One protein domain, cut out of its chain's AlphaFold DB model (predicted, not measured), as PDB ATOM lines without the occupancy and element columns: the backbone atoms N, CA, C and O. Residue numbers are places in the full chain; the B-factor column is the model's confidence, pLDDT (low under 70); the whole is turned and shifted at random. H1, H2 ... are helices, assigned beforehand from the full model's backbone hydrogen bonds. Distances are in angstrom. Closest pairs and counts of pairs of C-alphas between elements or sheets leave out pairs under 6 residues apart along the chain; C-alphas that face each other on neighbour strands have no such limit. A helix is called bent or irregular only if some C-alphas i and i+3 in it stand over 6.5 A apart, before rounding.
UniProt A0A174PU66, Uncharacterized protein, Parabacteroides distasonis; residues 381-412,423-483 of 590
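What this domain is: This is residues 381 to 412 and 423 to 483 of the 590 residues of an uncharacterized protein of Parabacteroides distasonis (UniProt A0A174PU66). Three long helices, H1, H3 and H4, lie in a row as a narrow, flat slab, running in alternating ways, with H3 in the middle. H3 and H4 form a close helical hairpin, whereas H1 meets H3 only over residues 383 to 394; the short helix H2 stands crosswise at the later part of H1, just before H3 begins. The printed part has 93 residues with four named helices, in the order H1, H2, H3, H4, and no named strand; the class is all helix. The whole is loose, with a radius of gyration of the C-alphas of 15.7 A, and spans 52 by 26 by 15 A.

How they stand to each other: H1, residues 381 to 411, is irregular, with C-alphas 405 and 408 7.5 A apart, and has a kink of 47 degrees near residue 405. With its residues 399 to 410 alone it touches H2, residues 428 to 434, about perpendicular at 75 degrees; their closest C-alphas, those of Arg 403 and Thr 428, are 5.4 A apart. With residues 383 to 394 alone H1 touches residues 443 to 454 of H3, which is residues 436 to 459. They run opposite ways at a shallow tilt of 31 degrees, and the closest C-alphas, those of Ile 387 and Leu 447, are 7.1 A apart. H2 and H3 are close but not clearly touching, with the closest C-alphas, those of Tyr 432 and His 439, 7.8 A apart. H3 and H4, residues 464 to 483, form a hairpin: they touch with 37 pairs of C-alphas within 8 A, opposite ways at a shallow tilt of 20 degrees, the closest C-alphas being those of Ser 445 and Gly 470 at 4.0 A. H4 is apart from H1 and from H2. The helix packing is mostly aligned, but only just: 2 of 3 touching pairs are at a shallow tilt. In H2 and H3 every O i to N i+4 pair is within hydrogen-bond range; in H1 25 of 27 are, and in H4 13 of 16.

Where its parts are: H1 begins at C-alpha 381, at (52.252, -61.740, 43.135), and measures 43.9 A from first to last C-alpha. H2 measures 9.9 A. H3 measures 33.8 A and ends at C-alpha 459, at (66.068, -61.396, 37.074). H4 measures 29.4 A and ends at C-alpha 483, at (42.239, -46.315, 8.802).

The domain as a whole: The two C-alphas farthest apart, those of Ala 412 and Ser 459, are 52.3 A apart. Residues 413 to 422 are not printed, and C-alphas 412 and 423 are 12.0 A apart across this cut, which falls in the link from H1 to H2. The links from H2 to H3 and from H3 to H4 are tight. The mean pLDDT of the printed part is 88.7; residues 458 to 461 are under 70.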
ATOM      1  N   THR A 381      53.330 -62.633  42.688       72.12
ATOM      2  CA  THR A 381      52.252 -61.740  43.135       72.12
ATOM      3  C   THR A 381      52.561 -60.269  42.839       72.12
ATOM      4  O   THR A 381      51.718 -59.550  42.299       72.12
ATOM      5  N   ASP A 382      53.787 -59.821  43.117       76.75
ATOM      6  CA  ASP A 382      54.221 -58.443  42.861       76.75
ATOM      7  C   ASP A 382      54.252 -58.144  41.356       76.75
ATOM      8  O   ASP A 382      53.883 -57.050  40.922       76.75
ATOM      9  N   PHE A 383      54.647 -59.128  40.540       78.69
ATOM     10  CA  PHE A 383      54.609 -59.015  39.083       78.69
ATOM     11  C   PHE A 383      53.181 -58.759  38.582       78.69
ATOM     12  O   PHE A 383      52.965 -57.838  37.792       78.69
ATOM     13  N   LEU A 384      52.199 -59.528  39.067       79.75
ATOM     14  CA  LEU A 384      50.794 -59.345  38.695       79.75
ATOM     15  C   LEU A 384      50.262 -57.975  39.123       79.75
ATOM     16  O   LEU A 384      49.599 -57.306  38.330       79.75
ATOM     17  N   ILE A 385      50.601 -57.516  40.331       85.38
ATOM     18  CA  ILE A 385      50.207 -56.188  40.824       85.38
ATOM     19  C   ILE A 385      50.767 -55.084  39.919       85.38
ATOM     20  O   ILE A 385      50.030 -54.179  39.529       85.38
ATOM     21  N   ILE A 386      52.042 -55.166  39.527       86.50
ATOM     22  CA  ILE A 386      52.658 -54.177  38.630       86.50
ATOM     23  C   ILE A 386      51.945 -54.147  37.273       86.50
ATOM     24  O   ILE A 386      51.659 -53.067  36.754       86.50
ATOM     25  N   ILE A 387      51.620 -55.310  36.705       87.25
ATOM     26  CA  ILE A 387      50.884 -55.390  35.438       87.25
ATOM     27  C   ILE A 387      49.486 -54.767  35.568       87.25
ATOM     28  O   ILE A 387      49.093 -53.994  34.695       87.25
ATOM     29  N   LEU A 388      48.765 -55.022  36.663       89.75
ATOM     30  CA  LEU A 388      47.458 -54.408  36.929       89.75
ATOM     31  C   LEU A 388      47.546 -52.882  37.076       89.75
ATOM     32  O   LEU A 388      46.693 -52.168  36.551       89.75
ATOM     33  N   ILE A 389      48.592 -52.368  37.731       94.19
ATOM     34  CA  ILE A 389      48.834 -50.921  37.835       94.19
ATOM     35  C   ILE A 389      49.070 -50.320  36.446       94.19
ATOM     36  O   ILE A 389      48.499 -49.282  36.122       94.19
ATOM     37  N   VAL A 390      49.875 -50.974  35.604       94.50
ATOM     38  CA  VAL A 390      50.140 -50.505  34.235       94.50
ATOM     39  C   VAL A 390      48.870 -50.507  33.385       94.50
ATOM     40  O   VAL A 390      48.639 -49.537  32.667       94.50
ATOM     41  N   LEU A 391      48.026 -51.539  33.504       93.06
ATOM     42  CA  LEU A 391      46.704 -51.580  32.868       93.06
ATOM     43  C   LEU A 391      45.843 -50.386  33.305       93.06
ATOM     44  O   LEU A 391      45.354 -49.640  32.463       93.06
ATOM     45  N   ALA A 392      45.707 -50.165  34.614       95.75
ATOM     46  CA  ALA A 392      44.886 -49.084  35.152       95.75
ATOM     47  C   ALA A 392      45.386 -47.694  34.724       95.75
ATOM     48  O   ALA A 392      44.592 -46.837  34.342       95.75
ATOM     49  N   LEU A 393      46.706 -47.473  34.750       97.06
ATOM     50  CA  LEU A 393      47.312 -46.219  34.305       97.06
ATOM     51  C   LEU A 393      47.118 -45.991  32.807       97.06
ATOM     52  O   LEU A 393      46.827 -44.867  32.405       97.06
ATOM     53  N   PHE A 394      47.257 -47.036  31.988       96.19
ATOM     54  CA  PHE A 394      47.007 -46.936  30.554       96.19
ATOM     55  C   PHE A 394      45.562 -46.517  30.276       96.19
ATOM     56  O   PHE A 394      45.348 -45.555  29.539       96.19
ATOM     57  N   GLU A 395      44.587 -47.175  30.909       94.19
ATOM     58  CA  GLU A 395      43.175 -46.843  30.710       94.19
ATOM     59  C   GLU A 395      42.827 -45.441  31.205       94.19
ATOM     60  O   GLU A 395      42.107 -44.702  30.532       94.19
ATOM     61  N   LEU A 396      43.399 -45.025  32.337       95.38
ATOM     62  CA  LEU A 396      43.234 -43.668  32.847       95.38
ATOM     63  C   LEU A 396      43.784 -42.625  31.864       95.38
ATOM     64  O   LEU A 396      43.106 -41.643  31.564       95.38
ATOM     65  N   ILE A 397      45.000 -42.833  31.349       95.31
ATOM     66  CA  ILE A 397      45.626 -41.921  30.382       95.31
ATOM     67  C   ILE A 397      44.801 -41.871  29.097       95.31
ATOM     68  O   ILE A 397      44.508 -40.782  28.603       95.31
ATOM     69  N   TRP A 398      44.393 -43.025  28.571       93.38
ATOM     70  CA  TRP A 398      43.587 -43.092  27.356       93.38
ATOM     71  C   TRP A 398      42.252 -42.362  27.524       93.38
ATOM     72  O   TRP A 398      41.875 -41.556  26.671       93.38
ATOM     73  N   TRP A 399      41.570 -42.581  28.651       93.25
ATOM     74  CA  TRP A 399      40.323 -41.899  28.980       93.25
ATOM     75  C   TRP A 399      40.506 -40.382  29.104       93.25
ATOM     76  O   TRP A 399      39.723 -39.631  28.524       93.25
ATOM     77  N   LEU A 400      41.556 -39.909  29.790       94.44
ATOM     78  CA  LEU A 400      41.851 -38.477  29.926       94.44
ATOM     79  C   LEU A 400      42.149 -37.819  28.574       94.44
ATOM     80  O   LEU A 400      41.620 -36.745  28.281       94.44
ATOM     81  N   VAL A 401      42.960 -38.469  27.733       93.00
ATOM     82  CA  VAL A 401      43.292 -37.982  26.386       93.00
ATOM     83  C   VAL A 401      42.045 -37.938  25.505       93.00
ATOM     84  O   VAL A 401      41.804 -36.930  24.842       93.00
ATOM     85  N   GLY A 402      41.227 -38.993  25.529       89.75
ATOM     86  CA  GLY A 402      39.957 -39.044  24.808       89.75
ATOM     87  C   GLY A 402      39.006 -37.941  25.267       89.75
ATOM     88  O   GLY A 402      38.533 -37.156  24.447       89.75
ATOM     89  N   ARG A 403      38.801 -37.809  26.580       91.06
ATOM     90  CA  ARG A 403      37.946 -36.772  27.168       91.06
ATOM     91  C   ARG A 403      38.399 -35.372  26.774       91.06
ATOM     92  O   ARG A 403      37.564 -34.542  26.444       91.06
ATOM     93  N   HIS A 404      39.702 -35.105  26.790       92.44
ATOM     94  CA  HIS A 404      40.237 -33.816  26.366       92.44
ATOM     95  C   HIS A 404      40.028 -33.576  24.862       92.44
ATOM     96  O   HIS A 404      39.565 -32.511  24.463       92.44
ATOM     97  N   ARG A 405      40.340 -34.568  24.017       92.12
ATOM     98  CA  ARG A 405      40.290 -34.441  22.553       92.12
ATOM     99  C   ARG A 405      38.871 -34.302  22.002       92.12
ATOM    100  O   ARG A 405      38.692 -33.587  21.018       92.12
ATOM    101  N   TYR A 406      37.908 -35.002  22.592       92.25
ATOM    102  CA  TYR A 406      36.532 -35.108  22.095       92.25
ATOM    103  C   TYR A 406      35.540 -34.217  22.853       92.25
ATOM    104  O   TYR A 406      34.348 -34.267  22.579       92.25
ATOM    105  N   ARG A 407      36.012 -33.370  23.780       88.75
ATOM    106  CA  ARG A 407      35.147 -32.472  24.561       88.75
ATOM    107  C   ARG A 407      34.317 -31.538  23.680       88.75
ATOM    108  O   ARG A 407      33.114 -31.450  23.865       88.75
ATOM    109  N   GLN A 408      34.968 -30.871  22.727       87.00
ATOM    110  CA  GLN A 408      34.297 -29.943  21.813       87.00
ATOM    111  C   GLN A 408      33.387 -30.677  20.822       87.00
ATOM    112  O   GLN A 408      32.298 -30.204  20.536       87.00
ATOM    113  N   GLU A 409      33.806 -31.853  20.338       89.94
ATOM    114  CA  GLU A 409      32.999 -32.662  19.411       89.94
ATOM    115  C   GLU A 409      31.715 -33.177  20.081       89.94
ATOM    116  O   GLU A 409      30.671 -33.225  19.445       89.94
ATOM    117  N   GLN A 410      31.773 -33.522  21.372       86.12
ATOM    118  CA  GLN A 410      30.622 -34.007  22.138       86.12
ATOM    119  C   GLN A 410      29.541 -32.937  22.368       86.12
ATOM    120  O   GLN A 410      28.371 -33.285  22.497       86.12
ATOM    121  N   GLU A 411      29.929 -31.668  22.488       86.81
ATOM    122  CA  GLU A 411      29.010 -30.553  22.761       86.81
ATOM    123  C   GLU A 411      28.406 -29.959  21.473       86.81
ATOM    124  O   GLU A 411      27.438 -29.205  21.545       86.81
ATOM    125  N   ALA A 412      28.951 -30.299  20.301       87.94
ATOM    126  CA  ALA A 412      28.514 -29.760  19.018       87.94
ATOM    127  C   ALA A 412      27.235 -30.438  18.496       87.94
ATOM    128  O   ALA A 412      27.055 -31.652  18.620       87.94
ATOM    129  N   THR A 423      33.130 -34.659   9.057       94.12
ATOM    130  CA  THR A 423      33.447 -35.835   9.869       94.12
ATOM    131  C   THR A 423      32.425 -36.024  10.969       94.12
ATOM    132  O   THR A 423      31.890 -35.044  11.476       94.12
ATOM    133  N   LEU A 424      32.201 -37.271  11.373       93.94
ATOM    134  CA  LEU A 424      31.309 -37.594  12.480       93.94
ATOM    135  C   LEU A 424      31.891 -37.077  13.808       93.94
ATOM    136  O   LEU A 424      33.025 -37.454  14.126       93.94
ATOM    137  N   PRO A 425      31.150 -36.254  14.578       93.56
ATOM    138  CA  PRO A 425      31.556 -35.885  15.924       93.56
ATOM    139  C   PRO A 425      31.482 -37.112  16.826       93.56
ATOM    140  O   PRO A 425      30.529 -37.893  16.771       93.56
ATOM    141  N   LEU A 426      32.497 -37.296  17.665       92.44
ATOM    142  CA  LEU A 426      32.527 -38.393  18.624       92.44
ATOM    143  C   LEU A 426      32.446 -37.863  20.049       92.44
ATOM    144  O   LEU A 426      33.125 -36.907  20.409       92.44
ATOM    145  N   ASN A 427      31.682 -38.557  20.891       90.44
ATOM    146  CA  ASN A 427      31.845 -38.454  22.337       90.44
ATOM    147  C   ASN A 427      32.956 -39.406  22.820       90.44
ATOM    148  O   ASN A 427      33.445 -40.266  22.081       90.44
ATOM    149  N   THR A 428      33.348 -39.279  24.090       88.06
ATOM    150  CA  THR A 428      34.445 -40.087  24.661       88.06
ATOM    151  C   THR A 428      34.177 -41.598  24.568       88.06
ATOM    152  O   THR A 428      35.095 -42.364  24.276       88.06
ATOM    153  N   SER A 429      32.929 -42.034  24.773       86.19
ATOM    154  CA  SER A 429      32.544 -43.452  24.708       86.19
ATOM    155  C   SER A 429      32.590 -43.983  23.276       86.19
ATOM    156  O   SER A 429      33.183 -45.025  23.014       86.19
ATOM    157  N   TRP A 430      32.031 -43.238  22.325       90.12
ATOM    158  CA  TRP A 430      32.047 -43.577  20.904       90.12
ATOM    159  C   TRP A 430      33.463 -43.615  20.346       90.12
ATOM    160  O   TRP A 430      33.787 -44.504  19.565       90.12
ATOM    161  N   ALA A 431      34.339 -42.707  20.780       90.38
ATOM    162  CA  ALA A 431      35.751 -42.765  20.434       90.38
ATOM    163  C   ALA A 431      36.414 -44.045  20.963       90.38
ATOM    164  O   ALA A 431      37.181 -44.679  20.238       90.38
ATOM    165  N   TYR A 432      36.094 -44.458  22.189       85.38
ATOM    166  CA  TYR A 432      36.606 -45.698  22.764       85.38
ATOM    167  C   TYR A 432      36.159 -46.924  21.949       85.38
ATOM    168  O   TYR A 432      36.992 -47.739  21.547       85.38
ATOM    169  N   THR A 433      34.870 -47.005  21.602       86.69
ATOM    170  CA  THR A 433      34.322 -48.071  20.750       86.69
ATOM    171  C   THR A 433      34.934 -48.045  19.350       86.69
ATOM    172  O   THR A 433      35.398 -49.075  18.854       86.69
ATOM    173  N   HIS A 434      34.987 -46.875  18.711       89.62
ATOM    174  CA  HIS A 434      35.450 -46.725  17.331       89.62
ATOM    175  C   HIS A 434      36.934 -47.040  17.175       89.62
ATOM    176  O   HIS A 434      37.313 -47.719  16.223       89.62
ATOM    177  N   TYR A 435      37.773 -46.592  18.116       91.44
ATOM    178  CA  TYR A 435      39.226 -46.788  18.096       91.44
ATOM    179  C   TYR A 435      39.704 -48.026  18.866       91.44
ATOM    180  O   TYR A 435      40.913 -48.221  18.991       91.44
ATOM    181  N   GLY A 436      38.799 -48.906  19.307       88.50
ATOM    182  CA  GLY A 436      39.140 -50.046  20.166       88.50
ATOM    183  C   GLY A 436      40.221 -50.981  19.606       88.50
ATOM    184  O   GLY A 436      41.035 -51.493  20.367       88.50
ATOM    185  N   VAL A 437      40.324 -51.152  18.280       88.44
ATOM    186  CA  VAL A 437      41.426 -51.925  17.662       88.44
ATOM    187  C   VAL A 437      42.784 -51.268  17.911       88.44
ATOM    188  O   VAL A 437      43.730 -51.940  18.311       88.44
ATOM    189  N   SER A 438      42.891 -49.958  17.674       92.62
ATOM    190  CA  SER A 438      44.127 -49.209  17.907       92.62
ATOM    191  C   SER A 438      44.489 -49.186  19.393       92.62
ATOM    192  O   SER A 438      45.635 -49.470  19.739       92.62
ATOM    193  N   HIS A 439      43.495 -48.947  20.260       91.75
ATOM    194  CA  HIS A 439      43.628 -49.034  21.717       91.75
ATOM    195  C   HIS A 439      44.188 -50.394  22.149       91.75
ATOM    196  O   HIS A 439      45.230 -50.446  22.796       91.75
ATOM    197  N   THR A 440      43.575 -51.491  21.694       90.56
ATOM    198  CA  THR A 440      43.966 -52.859  22.069       90.56
ATOM    199  C   THR A 440      45.396 -53.180  21.628       90.56
ATOM    200  O   THR A 440      46.181 -53.737  22.394       90.56
ATOM    201  N   LEU A 441      45.771 -52.814  20.398       92.50
ATOM    202  CA  LEU A 441      47.131 -53.033  19.889       92.50
ATOM    203  C   LEU A 441      48.171 -52.250  20.704       92.50
ATOM    204  O   LEU A 441      49.236 -52.784  21.024       92.50
ATOM    205  N   LEU A 442      47.859 -51.003  21.072       95.38
ATOM    206  CA  LEU A 442      48.741 -50.180  21.895       95.38
ATOM    207  C   LEU A 442      48.845 -50.718  23.330       95.38
ATOM    208  O   LEU A 442      49.948 -50.778  23.871       95.38
ATOM    209  N   LEU A 443      47.737 -51.183  23.912       93.94
ATOM    210  CA  LEU A 443      47.701 -51.828  25.224       93.94
ATOM    211  C   LEU A 443      48.641 -53.040  25.270       93.94
ATOM    212  O   LEU A 443      49.506 -53.129  26.142       93.94
ATOM    213  N   PHE A 444      48.540 -53.944  24.290       91.19
ATOM    214  CA  PHE A 444      49.432 -55.103  24.195       91.19
ATOM    215  C   PHE A 444      50.903 -54.706  24.025       91.19
ATOM    216  O   PHE A 444      51.786 -55.371  24.576       91.19
ATOM    217  N   SER A 445      51.180 -53.615  23.305       95.06
ATOM    218  CA  SER A 445      52.536 -53.074  23.189       95.06
ATOM    219  C   SER A 445      53.078 -52.613  24.548       95.06
ATOM    220  O   SER A 445      54.155 -53.049  24.964       95.06
ATOM    221  N   VAL A 446      52.304 -51.812  25.287       95.69
ATOM    222  CA  VAL A 446      52.671 -51.303  26.621       95.69
ATOM    223  C   VAL A 446      52.889 -52.443  27.616       95.69
ATOM    224  O   VAL A 446      53.889 -52.451  28.336       95.69
ATOM    225  N   LEU A 447      52.010 -53.449  27.625       93.31
ATOM    226  CA  LEU A 447      52.153 -54.625  28.490       93.31
ATOM    227  C   LEU A 447      53.402 -55.445  28.165       93.31
ATOM    228  O   LEU A 447      54.085 -55.927  29.074       93.31
ATOM    229  N   SER A 448      53.736 -55.567  26.879       91.06
ATOM    230  CA  SER A 448      54.941 -56.271  26.439       91.06
ATOM    231  C   SER A 448      56.204 -55.549  26.910       91.06
ATOM    232  O   SER A 448      57.083 -56.181  27.497       91.06
ATOM    233  N   PHE A 449      56.279 -54.222  26.745       92.88
ATOM    234  CA  PHE A 449      57.405 -53.432  27.253       92.88
ATOM    235  C   PHE A 449      57.500 -53.459  28.781       92.88
ATOM    236  O   PHE A 449      58.589 -53.668  29.315       92.88
ATOM    237  N   SER A 450      56.373 -53.331  29.486       91.00
ATOM    238  CA  SER A 450      56.331 -53.429  30.950       91.00
ATOM    239  C   SER A 450      56.881 -54.772  31.439       91.00
ATOM    240  O   SER A 450      57.759 -54.815  32.301       91.00
ATOM    241  N   THR A 451      56.467 -55.875  30.810       86.81
ATOM    242  CA  THR A 451      56.958 -57.220  31.140       86.81
ATOM    243  C   THR A 451      58.478 -57.328  30.986       86.81
ATOM    244  O   THR A 451      59.145 -57.900  31.850       86.81
ATOM    245  N   ILE A 452      59.049 -56.743  29.927       88.31
ATOM    246  CA  ILE A 452      60.505 -56.699  29.719       88.31
ATOM    247  C   ILE A 452      61.181 -55.893  30.824       88.31
ATOM    248  O   ILE A 452      62.146 -56.375  31.414       88.31
ATOM    249  N   CYS A 453      60.681 -54.691  31.123       85.38
ATOM    250  CA  CYS A 453      61.235 -53.830  32.166       85.38
ATOM    251  C   CYS A 453      61.254 -54.540  33.525       85.38
ATOM    252  O   CYS A 453      62.280 -54.537  34.208       85.38
ATOM    253  N   VAL A 454      60.159 -55.210  33.890       82.06
ATOM    254  CA  VAL A 454      60.068 -55.940  35.158       82.06
ATOM    255  C   VAL A 454      60.999 -57.156  35.171       82.06
ATOM    256  O   VAL A 454      61.693 -57.377  36.161       82.06
ATOM    257  N   LYS A 455      61.086 -57.930  34.080       77.88
ATOM    258  CA  LYS A 455      61.987 -59.099  34.003       77.88
ATOM    259  C   LYS A 455      63.465 -58.714  34.033       77.88
ATOM    260  O   LYS A 455      64.239 -59.379  34.729       77.88
ATOM    261  N   LEU A 456      63.833 -57.627  33.355       77.56
ATOM    262  CA  LEU A 456      65.168 -57.035  33.428       77.56
ATOM    263  C   LEU A 456      65.501 -56.609  34.860       77.56
ATOM    264  O   LEU A 456      66.583 -56.919  35.345       77.56
ATOM    265  N   TYR A 457      64.560 -55.966  35.555       73.06
ATOM    266  CA  TYR A 457      64.755 -55.526  36.936       73.06
ATOM    267  C   TYR A 457      64.845 -56.685  37.942       73.06
ATOM    268  O   TYR A 457      65.682 -56.660  38.842       73.06
ATOM    269  N   ALA A 458      63.977 -57.692  37.814       67.94
ATOM    270  CA  ALA A 458      63.863 -58.776  38.789       67.94
ATOM    271  C   ALA A 458      64.943 -59.854  38.629       67.94
ATOM    272  O   ALA A 458      65.420 -60.408  39.616       67.94
ATOM    273  N   SER A 459      65.304 -60.180  37.386       62.88
ATOM    274  CA  SER A 459      66.068 -61.396  37.074       62.88
ATOM    275  C   SER A 459      67.230 -61.186  36.106       62.88
ATOM    276  O   SER A 459      67.906 -62.155  35.775       62.88
ATOM    277  N   GLU A 460      67.450 -59.957  35.623       64.12
ATOM    278  CA  GLU A 460      68.389 -59.643  34.531       64.12
ATOM    279  C   GLU A 460      68.173 -60.513  33.269       64.12
ATOM    280  O   GLU A 460      69.048 -60.646  32.416       64.12
ATOM    281  N   VAL A 461      66.976 -61.102  33.121       66.38
ATOM    282  CA  VAL A 461      66.591 -61.912  31.962       66.38
ATOM    283  C   VAL A 461      65.944 -61.016  30.919       66.38
ATOM    284  O   VAL A 461      64.924 -60.373  31.171       66.38
ATOM    285  N   PHE A 462      66.504 -61.033  29.713       76.81
ATOM    286  CA  PHE A 462      65.953 -60.337  28.559       76.81
ATOM    287  C   PHE A 462      65.178 -61.298  27.649       76.81
ATOM    288  O   PHE A 462      65.744 -62.257  27.123       76.81
ATOM    289  N   ILE A 463      63.880 -61.041  27.450       79.69
ATOM    290  CA  ILE A 463      63.005 -61.868  26.607       79.69
ATOM    291  C   ILE A 463      62.753 -61.151  25.275       79.69
ATOM    292  O   ILE A 463      61.883 -60.290  25.166       79.69
ATOM    293  N   ILE A 464      63.505 -61.551  24.247       85.00
ATOM    294  CA  ILE A 464      63.500 -60.930  22.911       85.00
ATOM    295  C   ILE A 464      62.110 -60.953  22.252       85.00
ATOM    296  O   ILE A 464      61.744 -60.009  21.559       85.00
ATOM    297  N   ILE A 465      61.309 -62.000  22.478       83.81
ATOM    298  CA  ILE A 465      59.974 -62.133  21.870       83.81
ATOM    299  C   ILE A 465      59.052 -60.976  22.286       83.81
ATOM    300  O   ILE A 465      58.426 -60.363  21.425       83.81
ATOM    301  N   PHE A 466      59.013 -60.619  23.575       85.44
ATOM    302  CA  PHE A 466      58.183 -59.506  24.048       85.44
ATOM    303  C   PHE A 466      58.643 -58.161  23.481       85.44
ATOM    304  O   PHE A 466      57.809 -57.293  23.239       85.44
ATOM    305  N   LEU A 467      59.945 -57.990  23.217       89.19
ATOM    306  CA  LEU A 467      60.460 -56.769  22.595       89.19
ATOM    307  C   LEU A 467      59.879 -56.594  21.193       89.19
ATOM    308  O   LEU A 467      59.369 -55.527  20.862       89.19
ATOM    309  N   TRP A 468      59.928 -57.653  20.386       90.12
ATOM    310  CA  TRP A 468      59.399 -57.617  19.028       90.12
ATOM    311  C   TRP A 468      57.886 -57.435  18.998       90.12
ATOM    312  O   TRP A 468      57.407 -56.659  18.178       90.12
ATOM    313  N   ILE A 469      57.143 -58.068  19.913       87.56
ATOM    314  CA  ILE A 469      55.700 -57.827  20.064       87.56
ATOM    315  C   ILE A 469      55.447 -56.347  20.386       87.56
ATOM    316  O   ILE A 469      54.660 -55.698  19.702       87.56
ATOM    317  N   GLY A 470      56.167 -55.791  21.366       90.38
ATOM    318  CA  GLY A 470      56.078 -54.379  21.734       90.38
ATOM    319  C   GLY A 470      56.311 -53.446  20.544       90.38
ATOM    320  O   GLY A 470      55.475 -52.589  20.264       90.38
ATOM    321  N   ILE A 471      57.405 -53.651  19.807       94.06
ATOM    322  CA  ILE A 471      57.799 -52.809  18.667       94.06
ATOM    323  C   ILE A 471      56.827 -52.946  17.490       94.06
ATOM    324  O   ILE A 471      56.445 -51.940  16.900       94.06
ATOM    325  N   LEU A 472      56.428 -54.169  17.133       95.06
ATOM    326  CA  LEU A 472      55.644 -54.438  15.925       95.06
ATOM    327  C   LEU A 472      54.184 -53.982  16.057       95.06
ATOM    328  O   LEU A 472      53.573 -53.576  15.069       95.06
ATOM    329  N   LEU A 473      53.627 -53.990  17.271       94.81
ATOM    330  CA  LEU A 473      52.241 -53.584  17.501       94.81
ATOM    331  C   LEU A 473      52.019 -52.066  17.437       94.81
ATOM    332  O   LEU A 473      50.926 -51.646  17.069       94.81
ATOM    333  N   VAL A 474      53.029 -51.235  17.713       95.50
ATOM    334  CA  VAL A 474      52.907 -49.764  17.625       95.50
ATOM    335  C   VAL A 474      52.562 -49.270  16.209       95.50
ATOM    336  O   VAL A 474      51.565 -48.558  16.060       95.50
ATOM    337  N   PRO A 475      53.308 -49.625  15.140       96.56
ATOM    338  CA  PRO A 475      52.962 -49.186  13.791       96.56
ATOM    339  C   PRO A 475      51.621 -49.766  13.330       96.56
ATOM    340  O   PRO A 475      50.863 -49.068  12.661       96.56
ATOM    341  N   LEU A 476      51.278 -50.996  13.732       93.75
ATOM    342  CA  LEU A 476      49.959 -51.582  13.469       93.75
ATOM    343  C   LEU A 476      48.837 -50.789  14.155       93.75
ATOM    344  O   LEU A 476      47.828 -50.492  13.517       93.75
ATOM    345  N   ALA A 477      49.021 -50.390  15.417       95.19
ATOM    346  CA  ALA A 477      48.069 -49.559  16.150       95.19
ATOM    347  C   ALA A 477      47.851 -48.212  15.449       95.19
ATOM    348  O   ALA A 477      46.709 -47.771  15.300       95.19
ATOM    349  N   TYR A 478      48.929 -47.587  14.964       95.19
ATOM    350  CA  TYR A 478      48.868 -46.325  14.228       95.19
ATOM    351  C   TYR A 478      48.182 -46.465  12.860       95.19
ATOM    352  O   TYR A 478      47.334 -45.645  12.499       95.19
ATOM    353  N   LEU A 479      48.503 -47.514  12.098       94.88
ATOM    354  CA  LEU A 479      47.852 -47.796  10.815       94.88
ATOM    355  C   LEU A 479      46.352 -48.061  10.996       94.88
ATOM    356  O   LEU A 479      45.544 -47.504  10.247       94.88
ATOM    357  N   SER A 480      45.971 -48.835  12.018       91.00
ATOM    358  CA  SER A 480      44.570 -49.057  12.386       91.00
ATOM    359  C   SER A 480      43.875 -47.752  12.767       91.00
ATOM    360  O   SER A 480      42.821 -47.463  12.205       91.00
ATOM    361  N   TYR A 481      44.494 -46.914  13.608       93.50
ATOM    362  CA  TYR A 481      43.961 -45.593  13.963       93.50
ATOM    363  C   TYR A 481      43.704 -44.731  12.724       93.50
ATOM    364  O   TYR A 481      42.614 -44.180  12.559       93.50
ATOM    365  N   ARG A 482      44.679 -44.643  11.810       93.56
ATOM    366  CA  ARG A 482      44.552 -43.848  10.581       93.56
ATOM    367  C   ARG A 482      43.432 -44.371   9.686       93.56
ATOM    368  O   ARG A 482      42.682 -43.579   9.116       93.56
ATOM    369  N   ASN A 483      43.314 -45.689   9.561       90.62
ATOM    370  CA  ASN A 483      42.239 -46.315   8.802       90.62
ATOM    371  C   ASN A 483      40.867 -46.059   9.450       90.62
ATOM    372  O   ASN A 483      39.926 -45.685   8.759       90.62
TER     373      ASN A 483